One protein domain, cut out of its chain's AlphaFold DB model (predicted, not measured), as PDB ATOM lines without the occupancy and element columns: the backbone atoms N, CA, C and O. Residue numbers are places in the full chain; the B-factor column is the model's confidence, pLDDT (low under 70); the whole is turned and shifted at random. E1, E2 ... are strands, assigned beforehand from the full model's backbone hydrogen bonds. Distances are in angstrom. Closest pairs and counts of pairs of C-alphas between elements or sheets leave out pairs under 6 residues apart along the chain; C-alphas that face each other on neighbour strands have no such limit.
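What this domain is: This is residues 302 to 398 of the 630 residues of the protein "OmpR/PhoB-type domain-containing protein" of Pseudoalteromonas sp. S3178 (UniProt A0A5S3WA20). What shape do these atoms make? A strongly twisted sheet of three strands, E1 E2 E3, makes one end, and a small, splayed sandwich makes the other, with the sheet E4 E5 E6 facing the hairpin E7 E8. The long link of residues 359 to 370 loops out toward the first sheet and back to E6. How is it made up? The printed part has 97 residues, no named helix and eight strands, E1 to E8 in order along the chain; the class is all strand, both three-stranded sheets run in that order, and each of the three sheets is antiparallel. The whole is compact, with a radius of gyration of the C-alphas of 13.2 A and spans of 39 by 35 by 23 A.

Where its parts are: Where do the first strands run? E1, residues 303 to 309, begins at C-alpha 303 (123.833, 128.289, 101.276) and is 18.4 A long. E2, residues 315 to 321, is 19.1 A long, and E3, residues 324 to 331, is 21.0 A long and bends by 55 degrees at residue 328. Which strands follow? E4, residues 344 to 348, measures 13.6 A, E5, residues 354 to 358, 13.4 A, and E6, residues 371 to 374, 9.1 A. E7, residues 381 to 387, measures 16.7 A, and E8, residues 390 to 395, 16.5 A, ending at C-alpha 395 (95.059, 125.515, 105.655).

How they stand to each other: How is the first sheet paired? E1 E2 E3 is a meander, each strand the antiparallel neighbour of the one before. N 306 and O 318 are 2.8 A apart in the hairpin E1 and E2, and N 326 and O 319 are 2.9 A apart in the hairpin E2 and E3. And the second? E4 E5 E6 is also a meander, with N 357 and O 345 at 2.8 A and N 356 and O 371 at 2.8 A, within hydrogen-bond range. Residues 339 to 340 pair antiparallel with residues 345 to 346 of E4. What faces it? The hairpin E7 and E8, with N 392 and O 385 at 2.8 A, makes a sandwich with it, two sheets face to face, their best planes 35 degrees apart. The closest C-alphas of E4 and E7 are those of Phe 347 and Pro 384, 6.4 A apart, while E1 and E4 are apart.

The domain as a whole: How far does it reach? The two C-alphas farthest apart, those of Asn 323 and Ala 378, are 40.4 A from each other. Which links are long? E3 to E4 and E5 to E6, each with 12 residues between the strands, are long, and the printed part has no cut. Where is confidence low? The mean pLDDT of the printed part is 88.5, and residue 378 is the one printed residue under 70.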
ATOM      1  N   ASP A 302     125.327 124.982  99.159       88.69
ATOM      2  CA  ASP A 302     126.318 125.610 100.040       88.69
ATOM      3  C   ASP A 302     125.763 126.814 100.830       88.69
ATOM      4  O   ASP A 302     126.493 127.454 101.595       88.69
ATOM      5  N   GLY A 303     124.478 127.135 100.663       93.62
ATOM      6  CA  GLY A 303     123.833 128.289 101.276       93.62
ATOM      7  C   GLY A 303     122.596 127.959 102.106       93.62
ATOM      8  O   GLY A 303     122.256 126.809 102.395       93.62
ATOM      9  N   VAL A 304     121.921 129.021 102.543       95.50
ATOM     10  CA  VAL A 304     120.737 128.948 103.407       95.50
ATOM     11  C   VAL A 304     119.710 129.982 102.966       95.50
ATOM     12  O   VAL A 304     120.000 131.180 102.888       95.50
ATOM     13  N   PHE A 305     118.480 129.535 102.725       96.88
ATOM     14  CA  PHE A 305     117.331 130.427 102.643       96.88
ATOM     15  C   PHE A 305     116.875 130.813 104.045       96.88
ATOM     16  O   PHE A 305     116.755 129.957 104.916       96.88
ATOM     17  N   SER A 306     116.574 132.093 104.246       96.00
ATOM     18  CA  SER A 306     116.042 132.632 105.493       96.00
ATOM     19  C   SER A 306     114.822 133.517 105.254       96.00
ATOM     20  O   SER A 306     114.793 134.335 104.329       96.00
ATOM     21  N   LEU A 307     113.830 133.382 106.135       95.50
ATOM     22  CA  LEU A 307     112.781 134.374 106.343       95.50
ATOM     23  C   LEU A 307     113.252 135.375 107.400       95.50
ATOM     24  O   LEU A 307     113.102 135.156 108.605       95.50
ATOM     25  N   ARG A 308     113.823 136.483 106.930       92.88
ATOM     26  CA  ARG A 308     114.452 137.506 107.766       92.88
ATOM     27  C   ARG A 308     113.510 138.669 108.053       92.88
ATOM     28  O   ARG A 308     112.980 139.281 107.133       92.88
ATOM     29  N   GLU A 309     113.374 139.007 109.327       90.25
ATOM     30  CA  GLU A 309     112.739 140.218 109.849       90.25
ATOM     31  C   GLU A 309     113.818 141.263 110.135       90.25
ATOM     32  O   GLU A 309     114.783 140.986 110.856       90.25
ATOM     33  N   ASN A 310     113.688 142.461 109.575       86.44
ATOM     34  CA  ASN A 310     114.611 143.554 109.871       86.44
ATOM     35  C   ASN A 310     114.156 144.379 111.095       86.44
ATOM     36  O   ASN A 310     113.082 144.183 111.648       86.44
ATOM     37  N   HIS A 311     114.968 145.358 111.497       81.62
ATOM     38  CA  HIS A 311     114.673 146.290 112.598       81.62
ATOM     39  C   HIS A 311     113.424 147.185 112.427       81.62
ATOM     40  O   HIS A 311     113.131 147.976 113.323       81.62
ATOM     41  N   LEU A 312     112.760 147.149 111.268       79.38
ATOM     42  CA  LEU A 312     111.512 147.860 110.969       79.38
ATOM     43  C   LEU A 312     110.314 146.897 110.906       79.38
ATOM     44  O   LEU A 312     109.255 147.288 110.420       79.38
ATOM     45  N   ASP A 313     110.488 145.654 111.365       77.31
ATOM     46  CA  ASP A 313     109.510 144.563 111.290       77.31
ATOM     47  C   ASP A 313     109.112 144.197 109.842       77.31
ATOM     48  O   ASP A 313     108.045 143.632 109.585       77.31
ATOM     49  N   GLU A 314     109.967 144.511 108.858       81.19
ATOM     50  CA  GLU A 314     109.757 144.106 107.467       81.19
ATOM     51  C   GLU A 314     110.347 142.714 107.231       81.19
ATOM     52  O   GLU A 314     111.519 142.458 107.523       81.19
ATOM     53  N   MET A 315     109.536 141.830 106.651       87.06
ATOM     54  CA  MET A 315     109.894 140.439 106.386       87.06
ATOM     55  C   MET A 315     110.361 140.246 104.942       87.06
ATOM     56  O   MET A 315     109.693 140.679 103.998       87.06
ATOM     57  N   SER A 316     111.460 139.523 104.747       93.19
ATOM     58  CA  SER A 316     111.974 139.166 103.425       93.19
ATOM     59  C   SER A 316     112.447 137.721 103.334       93.19
ATOM     60  O   SER A 316     112.986 137.172 104.290       93.19
ATOM     61  N   LEU A 317     112.289 137.128 102.153       96.75
ATOM     62  CA  LEU A 317     112.922 135.869 101.775       96.75
ATOM     63  C   LEU A 317     114.295 136.175 101.186       96.75
ATOM     64  O   LEU A 317     114.384 136.802 100.127       96.75
ATOM     65  N   THR A 318     115.349 135.741 101.863       95.81
ATOM     66  CA  THR A 318     116.736 136.040 101.497       95.81
ATOM     67  C   THR A 318     117.556 134.755 101.466       95.81
ATOM     68  O   THR A 318     117.490 133.966 102.399       95.81
ATOM     69  N   TYR A 319     118.335 134.546 100.406       96.50
ATOM     70  CA  TYR A 319     119.344 133.485 100.340       96.50
ATOM     71  C   TYR A 319     120.706 134.048 100.730       96.50
ATOM     72  O   TYR A 319     121.046 135.163 100.316       96.50
ATOM     73  N   PHE A 320     121.466 133.278 101.501       95.31
ATOM     74  CA  PHE A 320     122.812 133.606 101.954       95.31
ATOM     75  C   PHE A 320     123.784 132.510 101.529       95.31
ATOM     76  O   PHE A 320     123.508 131.332 101.744       95.31
ATOM     77  N   GLU A 321     124.932 132.903 100.984       94.56
ATOM     78  CA  GLU A 321     126.003 131.990 100.583       94.56
ATOM     79  C   GLU A 321     127.342 132.733 100.626       94.56
ATOM     80  O   GLU A 321     127.518 133.792 100.010       94.56
ATOM     81  N   GLY A 322     128.293 132.216 101.410       91.50
ATOM     82  CA  GLY A 322     129.544 132.923 101.669       91.50
ATOM     83  C   GLY A 322     129.296 134.311 102.271       91.50
ATOM     84  O   GLY A 322     128.529 134.484 103.216       91.50
ATOM     85  N   ASN A 323     129.919 135.332 101.681       90.12
ATOM     86  CA  ASN A 323     129.716 136.734 102.065       90.12
ATOM     87  C   ASN A 323     128.588 137.431 101.290       90.12
ATOM     88  O   ASN A 323     128.366 138.628 101.478       90.12
ATOM     89  N   ASN A 324     127.902 136.708 100.407       92.19
ATOM     90  CA  ASN A 324     126.900 137.259  99.513       92.19
ATOM     91  C   ASN A 324     125.492 136.923 100.001       92.19
ATOM     92  O   ASN A 324     125.254 135.933 100.694       92.19
ATOM     93  N   ARG A 325     124.535 137.758  99.600       93.19
ATOM     94  CA  ARG A 325     123.118 137.511  99.851       93.19
ATOM     95  C   ARG A 325     122.239 138.117  98.778       93.19
ATOM     96  O   ARG A 325     122.596 139.131  98.178       93.19
ATOM     97  N   LYS A 326     121.050 137.551  98.608       93.94
ATOM     98  CA  LYS A 326     120.041 138.048  97.670       93.94
ATOM     99  C   LYS A 326     118.647 137.940  98.245       93.94
ATOM    100  O   LYS A 326     118.249 136.890  98.735       93.94
ATOM    101  N   THR A 327     117.895 139.033  98.161       94.25
ATOM    102  CA  THR A 327     116.483 139.053  98.556       94.25
ATOM    103  C   THR A 327     115.607 138.716  97.358       94.25
ATOM    104  O   THR A 327     115.658 139.410  96.346       94.25
ATOM    105  N   PHE A 328     114.791 137.674  97.499       93.81
ATOM    106  CA  PHE A 328     113.886 137.173  96.466       93.81
ATOM    107  C   PHE A 328     112.497 137.789  96.548       93.81
ATOM    108  O   PHE A 328     111.860 138.050  95.531       93.81
ATOM    109  N   TYR A 329     112.012 138.013  97.768       93.31
ATOM    110  CA  TYR A 329     110.650 138.472  97.987       93.31
ATOM    111  C   TYR A 329     110.548 139.284  99.275       93.31
ATOM    112  O   TYR A 329     111.230 138.990 100.257       93.31
ATOM    113  N   LYS A 330     109.687 140.304  99.274       89.50
ATOM    114  CA  LYS A 330     109.334 141.083 100.465       89.50
ATOM    115  C   LYS A 330     107.878 140.822 100.817       89.50
ATOM    116  O   LYS A 330     106.989 140.984  99.974       89.50
ATOM    117  N   PHE A 331     107.638 140.437 102.061       81.56
ATOM    118  CA  PHE A 331     106.310 140.106 102.546       81.56
ATOM    119  C   PHE A 331     105.678 141.286 103.285       81.56
ATOM    120  O   PHE A 331     106.350 142.022 104.003       81.56
ATOM    121  N   ARG A 332     104.359 141.440 103.141       71.44
ATOM    122  CA  ARG A 332     103.542 142.383 103.924       71.44
ATOM    123  C   ARG A 332     103.202 141.839 105.308       71.44
ATOM    124  O   ARG A 332     102.892 142.601 106.216       71.44
ATOM    125  N   SER A 333     103.203 140.518 105.451       70.94
ATOM    126  CA  SER A 333     102.930 139.817 106.703       70.94
ATOM    127  C   SER A 333     103.910 138.667 106.865       70.94
ATOM    128  O   SER A 333     104.397 138.143 105.868       70.94
ATOM    129  N   LYS A 334     104.218 138.294 108.108       74.75
ATOM    130  CA  LYS A 334     105.199 137.252 108.415       74.75
ATOM    131  C   LYS A 334     104.722 135.879 107.915       74.75
ATOM    132  O   LYS A 334     103.749 135.369 108.480       74.75
ATOM    133  N   PRO A 335     105.367 135.284 106.891       83.56
ATOM    134  CA  PRO A 335     105.094 133.900 106.522       83.56
ATOM    135  C   PRO A 335     105.611 132.957 107.614       83.56
ATOM    136  O   PRO A 335     106.536 133.302 108.352       83.56
ATOM    137  N   TYR A 336     105.009 131.772 107.715       83.25
ATOM    138  CA  TYR A 336     105.431 130.756 108.685       83.25
ATOM    139  C   TYR A 336     106.686 130.005 108.237       83.25
ATOM    140  O   TYR A 336     107.609 129.848 109.029       83.25
ATOM    141  N   SER A 337     106.736 129.587 106.972       91.69
ATOM    142  CA  SER A 337     107.842 128.804 106.419       91.69
ATOM    143  C   SER A 337     107.925 128.945 104.896       91.69
ATOM    144  O   SER A 337     107.152 129.681 104.267       91.69
ATOM    145  N   ILE A 338     108.905 128.249 104.325       96.06
ATOM    146  CA  ILE A 338     109.120 128.059 102.891       96.06
ATOM    147  C   ILE A 338     109.457 126.589 102.638       96.06
ATOM    148  O   ILE A 338     110.097 125.935 103.468       96.06
ATOM    149  N   ALA A 339     109.099 126.103 101.454       95.62
ATOM    150  CA  ALA A 339     109.402 124.751 101.020       95.62
ATOM    151  C   ALA A 339     110.565 124.795 100.029       95.62
ATOM    152  O   ALA A 339     110.470 125.469  99.005       95.62
ATOM    153  N   VAL A 340     111.644 124.066 100.303       94.94
ATOM    154  CA  VAL A 340     112.801 123.986  99.403       94.94
ATOM    155  C   VAL A 340     112.958 122.550  98.920       94.94
ATOM    156  O   VAL A 340     113.132 121.639  99.724       94.94
ATOM    157  N   ALA A 341     112.855 122.358  97.609       92.44
ATOM    158  CA  ALA A 341     113.225 121.139  96.902       92.44
ATOM    159  C   ALA A 341     114.563 121.354  96.177       92.44
ATOM    160  O   ALA A 341     115.066 122.474  96.108       92.44
ATOM    161  N   GLU A 342     115.119 120.297  95.585       89.12
ATOM    162  CA  GLU A 342     116.409 120.351  94.879       89.12
ATOM    163  C   GLU A 342     116.450 121.405  93.758       89.12
ATOM    164  O   GLU A 342     117.460 122.066  93.572       89.12
ATOM    165  N   GLN A 343     115.344 121.605  93.038       90.94
ATOM    166  CA  GLN A 343     115.289 122.527  91.892       90.94
ATOM    167  C   GLN A 343     114.217 123.606  92.025       90.94
ATOM    168  O   GLN A 343     113.991 124.370  91.091       90.94
ATOM    169  N   ASN A 344     113.494 123.656  93.145       93.50
ATOM    170  CA  ASN A 344     112.337 124.536  93.276       93.50
ATOM    171  C   ASN A 344     112.195 125.065  94.699       93.50
ATOM    172  O   ASN A 344     112.305 124.322  95.672       93.50
ATOM    173  N   LEU A 345     111.858 126.343  94.800       96.25
ATOM    174  CA  LEU A 345     111.481 127.022  96.030       96.25
ATOM    175  C   LEU A 345     109.991 127.361  95.977       96.25
ATOM    176  O   LEU A 345     109.527 127.985  95.026       96.25
ATOM    177  N   PHE A 346     109.251 126.993  97.016       96.19
ATOM    178  CA  PHE A 346     107.823 127.260  97.143       96.19
ATOM    179  C   PHE A 346     107.553 128.145  98.352       96.19
ATOM    180  O   PHE A 346     108.076 127.911  99.444       96.19
ATOM    181  N   PHE A 347     106.713 129.159  98.178       95.31
ATOM    182  CA  PHE A 347     106.342 130.058  99.267       95.31
ATOM    183  C   PHE A 347     104.982 130.709  99.022       95.31
ATOM    184  O   PHE A 347     104.546 130.879  97.882       95.31
ATOM    185  N   VAL A 348     104.308 131.078 100.113       92.31
ATOM    186  CA  VAL A 348     103.017 131.772 100.056       92.31
ATOM    187  C   VAL A 348     103.249 133.262  99.820       92.31
ATOM    188  O   VAL A 348     103.986 133.912 100.559       92.31
ATOM    189  N   GLY A 349     102.631 133.799  98.774       87.88
ATOM    190  CA  GLY A 349     102.692 135.200  98.392       87.88
ATOM    191  C   GLY A 349     101.847 136.121  99.271       87.88
ATOM    192  O   GLY A 349     101.081 135.703 100.139       87.88
ATOM    193  N   ASN A 350     101.968 137.424  99.008       81.38
ATOM    194  CA  ASN A 350     101.265 138.462  99.763       81.38
ATOM    195  C   ASN A 350      99.742 138.445  99.607       81.38
ATOM    196  O   ASN A 350      99.081 139.084 100.412       81.38
ATOM    197  N   ASN A 351      99.195 137.761  98.603       74.88
ATOM    198  CA  ASN A 351      97.766 137.658  98.328       74.88
ATOM    199  C   ASN A 351      97.247 136.222  98.541       74.88
ATOM    200  O   ASN A 351      96.207 135.860  97.984       74.88
ATOM    201  N   ASN A 352      97.921 135.425  99.383       79.62
ATOM    202  CA  ASN A 352      97.547 134.042  99.690       79.62
ATOM    203  C   ASN A 352      97.542 133.111  98.457       79.62
ATOM    204  O   ASN A 352      96.736 132.184  98.346       79.62
ATOM    205  N   GLU A 353      98.416 133.401  97.498       85.56
ATOM    206  CA  GLU A 353      98.780 132.545  96.379       85.56
ATOM    207  C   GLU A 353     100.007 131.692  96.715       85.56
ATOM    208  O   GLU A 353     100.826 132.076  97.548       85.56
ATOM    209  N   LEU A 354     100.159 130.539  96.067       91.69
ATOM    210  CA  LEU A 354     101.357 129.713  96.210       91.69
ATOM    211  C   LEU A 354     102.255 129.935  94.996       91.69
ATOM    212  O   LEU A 354     101.852 129.641  93.867       91.69
ATOM    213  N   PHE A 355     103.457 130.455  95.228       93.94
ATOM    214  CA  PHE A 355     104.470 130.638  94.195       93.94
ATOM    215  C   PHE A 355     105.440 129.464  94.152       93.94
ATOM    216  O   PHE A 355     105.716 128.828  95.167       93.94
ATOM    217  N   MET A 356     105.981 129.235  92.960       94.38
ATOM    218  CA  MET A 356     107.122 128.377  92.684       94.38
ATOM    219  C   MET A 356     108.199 129.218  91.995       94.38
ATOM    220  O   MET A 356     107.924 129.907  91.011       94.38
ATOM    221  N   LEU A 357     109.423 129.152  92.499       94.75
ATOM    222  CA  LEU A 357     110.612 129.715  91.877       94.75
ATOM    223  C   LEU A 357     111.549 128.558  91.510       94.75
ATOM    224  O   LEU A 357     112.066 127.911  92.425       94.75
ATOM    225  N   PRO A 358     111.782 128.295  90.214       93.12
ATOM    226  CA  PRO A 358     112.837 127.386  89.792       93.12
ATOM    227  C   PRO A 358     114.193 127.889  90.295       93.12
ATOM    228  O   PRO A 358     114.502 129.074  90.161       93.12
ATOM    229  N   LEU A 359     114.980 126.996  90.886       93.81
ATOM    230  CA  LEU A 359     116.319 127.282  91.386       93.81
ATOM    231  C   LEU A 359     117.354 126.828  90.355       93.81
ATOM    232  O   LEU A 359     117.309 125.694  89.882       93.81
ATOM    233  N   SER A 360     118.273 127.723  90.005       91.38
ATOM    234  CA  SER A 360     119.482 127.387  89.247       91.38
ATOM    235  C   SER A 360     120.653 127.090  90.180       91.38
ATOM    236  O   SER A 360     120.629 127.519  91.329       91.38
ATOM    237  N   ASP A 361     121.714 126.477  89.656       87.62
ATOM    238  CA  ASP A 361     122.949 126.228  90.413       87.62
ATOM    239  C   ASP A 361     123.553 127.520  91.008       87.62
ATOM    240  O   ASP A 361     124.022 127.512  92.142       87.62
ATOM    241  N   ASP A 362     123.494 128.649  90.283       91.50
ATOM    242  CA  ASP A 362     123.910 129.972  90.781       91.50
ATOM    243  C   ASP A 362     122.702 130.814  91.224       91.50
ATOM    244  O   ASP A 362     122.202 131.703  90.526       91.50
ATOM    245  N   ILE A 363     122.228 130.533  92.436       93.44
ATOM    246  CA  ILE A 363     121.065 131.198  93.043       93.44
ATOM    247  C   ILE A 363     121.299 132.706  93.227       93.44
ATOM    248  O   ILE A 363     120.367 133.512  93.120       93.44
ATOM    249  N   LEU A 364     122.535 133.130  93.499       93.06
ATOM    250  CA  LEU A 364     122.844 134.535  93.753       93.06
ATOM    251  C   LEU A 364     122.717 135.389  92.488       93.06
ATOM    252  O   LEU A 364     122.271 136.537  92.576       93.06
ATOM    253  N   SER A 365     123.026 134.859  91.305       91.88
ATOM    254  CA  SER A 365     122.877 135.614  90.053       91.88
ATOM    255  C   SER A 365     121.521 135.423  89.360       91.88
ATOM    256  O   SER A 365     121.123 136.306  88.605       91.88
ATOM    257  N   GLN A 366     120.746 134.381  89.696       91.88
ATOM    258  CA  GLN A 366     119.516 134.016  88.967       91.88
ATOM    259  C   GLN A 366     118.436 135.113  88.871       91.88
ATOM    260  O   GLN A 366     118.125 135.791  89.852       91.88
ATOM    261  N   ASP A 367     117.777 135.250  87.725       90.75
ATOM    262  CA  ASP A 367     116.607 136.126  87.617       90.75
ATOM    263  C   ASP A 367     115.419 135.578  88.422       90.75
ATOM    264  O   ASP A 367     115.164 134.374  88.475       90.75
ATOM    265  N   ILE A 368     114.657 136.475  89.052       90.56
ATOM    266  CA  ILE A 368     113.515 136.098  89.895       90.56
ATOM    267  C   ILE A 368     112.268 135.969  89.015       90.56
ATOM    268  O   ILE A 368     111.482 136.907  88.881       90.56
ATOM    269  N   ASN A 369     112.087 134.789  88.425       88.38
ATOM    270  CA  ASN A 369     110.926 134.455  87.600       88.38
ATOM    271  C   ASN A 369     109.943 133.578  88.386       88.38
ATOM    272  O   ASN A 369     110.016 132.350  88.364       88.38
ATOM    273  N   LEU A 370     109.020 134.223  89.103       89.19
ATOM    274  CA  LEU A 370     108.004 133.530  89.896       89.19
ATOM    275  C   LEU A 370     106.921 132.928  88.999       89.19
ATOM    276  O   LEU A 370     106.269 133.635  88.233       89.19
ATOM    277  N   SER A 371     106.688 131.630  89.160       88.81
ATOM    278  CA  SER A 371     105.557 130.918  88.575       88.81
ATOM    279  C   SER A 371     104.435 130.801  89.600       88.81
ATOM    280  O   SER A 371     104.665 130.451  90.759       88.81
ATOM    281  N   LEU A 372     103.203 131.087  89.186       85.81
ATOM    282  CA  LEU A 372     102.027 130.872  90.020       85.81
ATOM    283  C   LEU A 372     101.690 129.374  90.020       85.81
ATOM    284  O   LEU A 372     101.341 128.829  88.978       85.81
ATOM    285  N   LEU A 373     101.805 128.715  91.175       87.31
ATOM    286  CA  LEU A 373     101.436 127.305  91.336       87.31
ATOM    287  C   LEU A 373      99.967 127.164  91.745       87.31
ATOM    288  O   LEU A 373      99.253 126.314  91.225       87.31
ATOM    289  N   MET A 374      99.501 128.018  92.660       81.75
ATOM    290  CA  MET A 374      98.089 128.106  93.030       81.75
ATOM    291  C   MET A 374      97.658 129.560  93.088       81.75
ATOM    292  O   MET A 374      98.295 130.365  93.766       81.75
ATOM    293  N   ALA A 375      96.547 129.882  92.430       77.25
ATOM    294  CA  ALA A 375      95.919 131.196  92.527       77.25
ATOM    295  C   ALA A 375      95.550 131.550  93.985       77.25
ATOM    296  O   ALA A 375      95.414 130.638  94.808       77.25
ATOM    297  N   PRO A 376      95.343 132.844  94.308       75.44
ATOM    298  CA  PRO A 376      94.852 133.279  95.612       75.44
ATOM    299  C   PRO A 376      93.694 132.421  96.125       75.44
ATOM    300  O   PRO A 376      92.678 132.262  95.444       75.44
ATOM    301  N   GLN A 377      93.846 131.863  97.325       72.25
ATOM    302  CA  GLN A 377      92.818 131.019  97.929       72.25
ATOM    303  C   GLN A 377      91.945 131.808  98.907       72.25
ATOM    304  O   GLN A 377      92.385 132.748  99.570       72.25
ATOM    305  N   ALA A 378      90.695 131.373  99.016       63.75
ATOM    306  CA  ALA A 378      89.716 131.853  99.988       63.75
ATOM    307  C   ALA A 378      90.157 131.527 101.433       63.75
ATOM    308  O   ALA A 378      90.131 132.342 102.351       63.75
ATOM    309  N   THR A 379      90.654 130.306 101.632       73.62
ATOM    310  CA  THR A 379      91.233 129.882 102.909       73.62
ATOM    311  C   THR A 379      92.728 130.162 102.923       73.62
ATOM    312  O   THR A 379      93.420 129.830 101.960       73.62
ATOM    313  N   LYS A 380      93.228 130.734 104.022       79.94
ATOM    314  CA  LYS A 380      94.657 130.989 104.209       79.94
ATOM    315  C   LYS A 380      95.478 129.707 104.038       79.94
ATOM    316  O   LYS A 380      95.184 128.716 104.711       79.94
ATOM    317  N   ILE A 381      96.457 129.765 103.143       86.50
ATOM    318  CA  ILE A 381      97.545 128.809 102.975       86.50
ATOM    319  C   ILE A 381      98.657 129.246 103.919       86.50
ATOM    320  O   ILE A 381      99.050 130.409 103.917       86.50
ATOM    321  N   ASP A 382      99.174 128.318 104.705       88.06
ATOM    322  CA  ASP A 382     100.318 128.558 105.571       88.06
ATOM    323  C   ASP A 382     101.256 127.357 105.544       88.06
ATOM    324  O   ASP A 382     100.863 126.240 105.212       88.06
ATOM    325  N   ASP A 383     102.481 127.597 105.985       91.12
ATOM    326  CA  ASP A 383     103.462 126.568 106.308       91.12
ATOM    327  C   ASP A 383     103.762 125.571 105.165       91.12
ATOM    328  O   ASP A 383     103.495 124.380 105.323       91.12
ATOM    329  N   PRO A 384     104.209 126.018 103.973       95.31
ATOM    330  CA  PRO A 384     104.558 125.105 102.893       95.31
ATOM    331  C   PRO A 384     105.889 124.385 103.181       95.31
ATOM    332  O   PRO A 384     106.909 125.042 103.358       95.31
ATOM    333  N   LEU A 385     105.905 123.046 103.159       95.00
ATOM    334  CA  LEU A 385     107.085 122.220 103.465       95.00
ATOM    335  C   LEU A 385     107.300 121.113 102.422       95.00
ATOM    336  O   LEU A 385     106.339 120.517 101.937       95.00
ATOM    337  N   ILE A 386     108.562 120.816 102.093       93.69
ATOM    338  CA  ILE A 386     108.928 119.624 101.314       93.69
ATOM    339  C   ILE A 386     109.258 118.509 102.297       93.69
ATOM    340  O   ILE A 386     110.237 118.603 103.033       93.69
ATOM    341  N   LEU A 387     108.440 117.458 102.302       91.31
ATOM    342  CA  LEU A 387     108.574 116.313 103.198       91.31
ATOM    343  C   LEU A 387     108.506 115.027 102.365       91.31
ATOM    344  O   LEU A 387     107.550 114.842 101.614       91.31
ATOM    345  N   GLU A 388     109.514 114.153 102.470       86.94
ATOM    346  CA  GLU A 388     109.625 112.933 101.640       86.94
ATOM    347  C   GLU A 388     109.369 113.227 100.137       86.94
ATOM    348  O   GLU A 388     108.550 112.573  99.494       86.94
ATOM    349  N   GLU A 389     110.031 114.267  99.600       86.62
ATOM    350  CA  GLU A 389     109.941 114.739  98.197       86.62
ATOM    351  C   GLU A 389     108.558 115.255  97.751       86.62
ATOM    352  O   GLU A 389     108.326 115.516  96.570       86.62
ATOM    353  N   GLN A 390     107.621 115.436  98.679       90.38
ATOM    354  CA  GLN A 390     106.274 115.920  98.386       90.38
ATOM    355  C   GLN A 390     106.030 117.275  99.041       90.38
ATOM    356  O   GLN A 390     106.515 117.545 100.138       90.38
ATOM    357  N   LEU A 391     105.251 118.125  98.373       93.69
ATOM    358  CA  LEU A 391     104.873 119.430  98.900       93.69
ATOM    359  C   LEU A 391     103.661 119.288  99.820       93.69
ATOM    360  O   LEU A 391     102.625 118.751  99.430       93.69
ATOM    361  N   TYR A 392     103.780 119.802 101.033       94.94
ATOM    362  CA  TYR A 392     102.702 119.904 102.003       94.94
ATOM    363  C   TYR A 392     102.430 121.367 102.317       94.94
ATOM    364  O   TYR A 392     103.306 122.213 102.161       94.94
ATOM    365  N   LEU A 393     101.203 121.664 102.737       94.06
ATOM    366  CA  LEU A 393     100.828 122.967 103.281       94.06
ATOM    367  C   LEU A 393      99.709 122.811 104.303       94.06
ATOM    368  O   LEU A 393      98.912 121.869 104.246       94.06
ATOM    369  N   SER A 394      99.614 123.763 105.218       91.75
ATOM    370  CA  SER A 394      98.489 123.895 106.134       91.75
ATOM    371  C   SER A 394      97.439 124.867 105.589       91.75
ATOM    372  O   SER A 394      97.730 125.792 104.829       91.75
ATOM    373  N   LEU A 395      96.187 124.652 105.984       87.50
ATOM    374  CA  LEU A 395      95.059 125.515 105.655       87.50
ATOM    375  C   LEU A 395      94.310 125.935 106.894       87.50
ATOM    376  O   LEU A 395      94.153 125.150 107.830       87.50
ATOM    377  N   GLY A 396      93.736 127.133 106.833       78.31
ATOM    378  CA  GLY A 396      92.789 127.597 107.844       78.31
ATOM    379  C   GLY A 396      93.451 127.832 109.195       78.31
ATOM    380  O   GLY A 396      92.753 128.027 110.187       78.31
ATOM    381  N   ASN A 397      94.787 127.857 109.222       78.44
ATOM    382  CA  ASN A 397      95.622 128.094 110.386       78.44
ATOM    383  C   ASN A 397      95.643 129.588 110.742       78.44
ATOM    384  O   ASN A 397      96.672 130.241 110.858       78.44
ATOM    385  N   ILE A 398      94.451 130.164 110.868       72.12
ATOM    386  CA  ILE A 398      94.239 131.556 111.222       72.12
ATOM    387  C   ILE A 398      93.144 131.619 112.277       72.12
ATOM    388  O   ILE A 398      92.005 131.207 112.057       72.12
TER     389      ILE A 398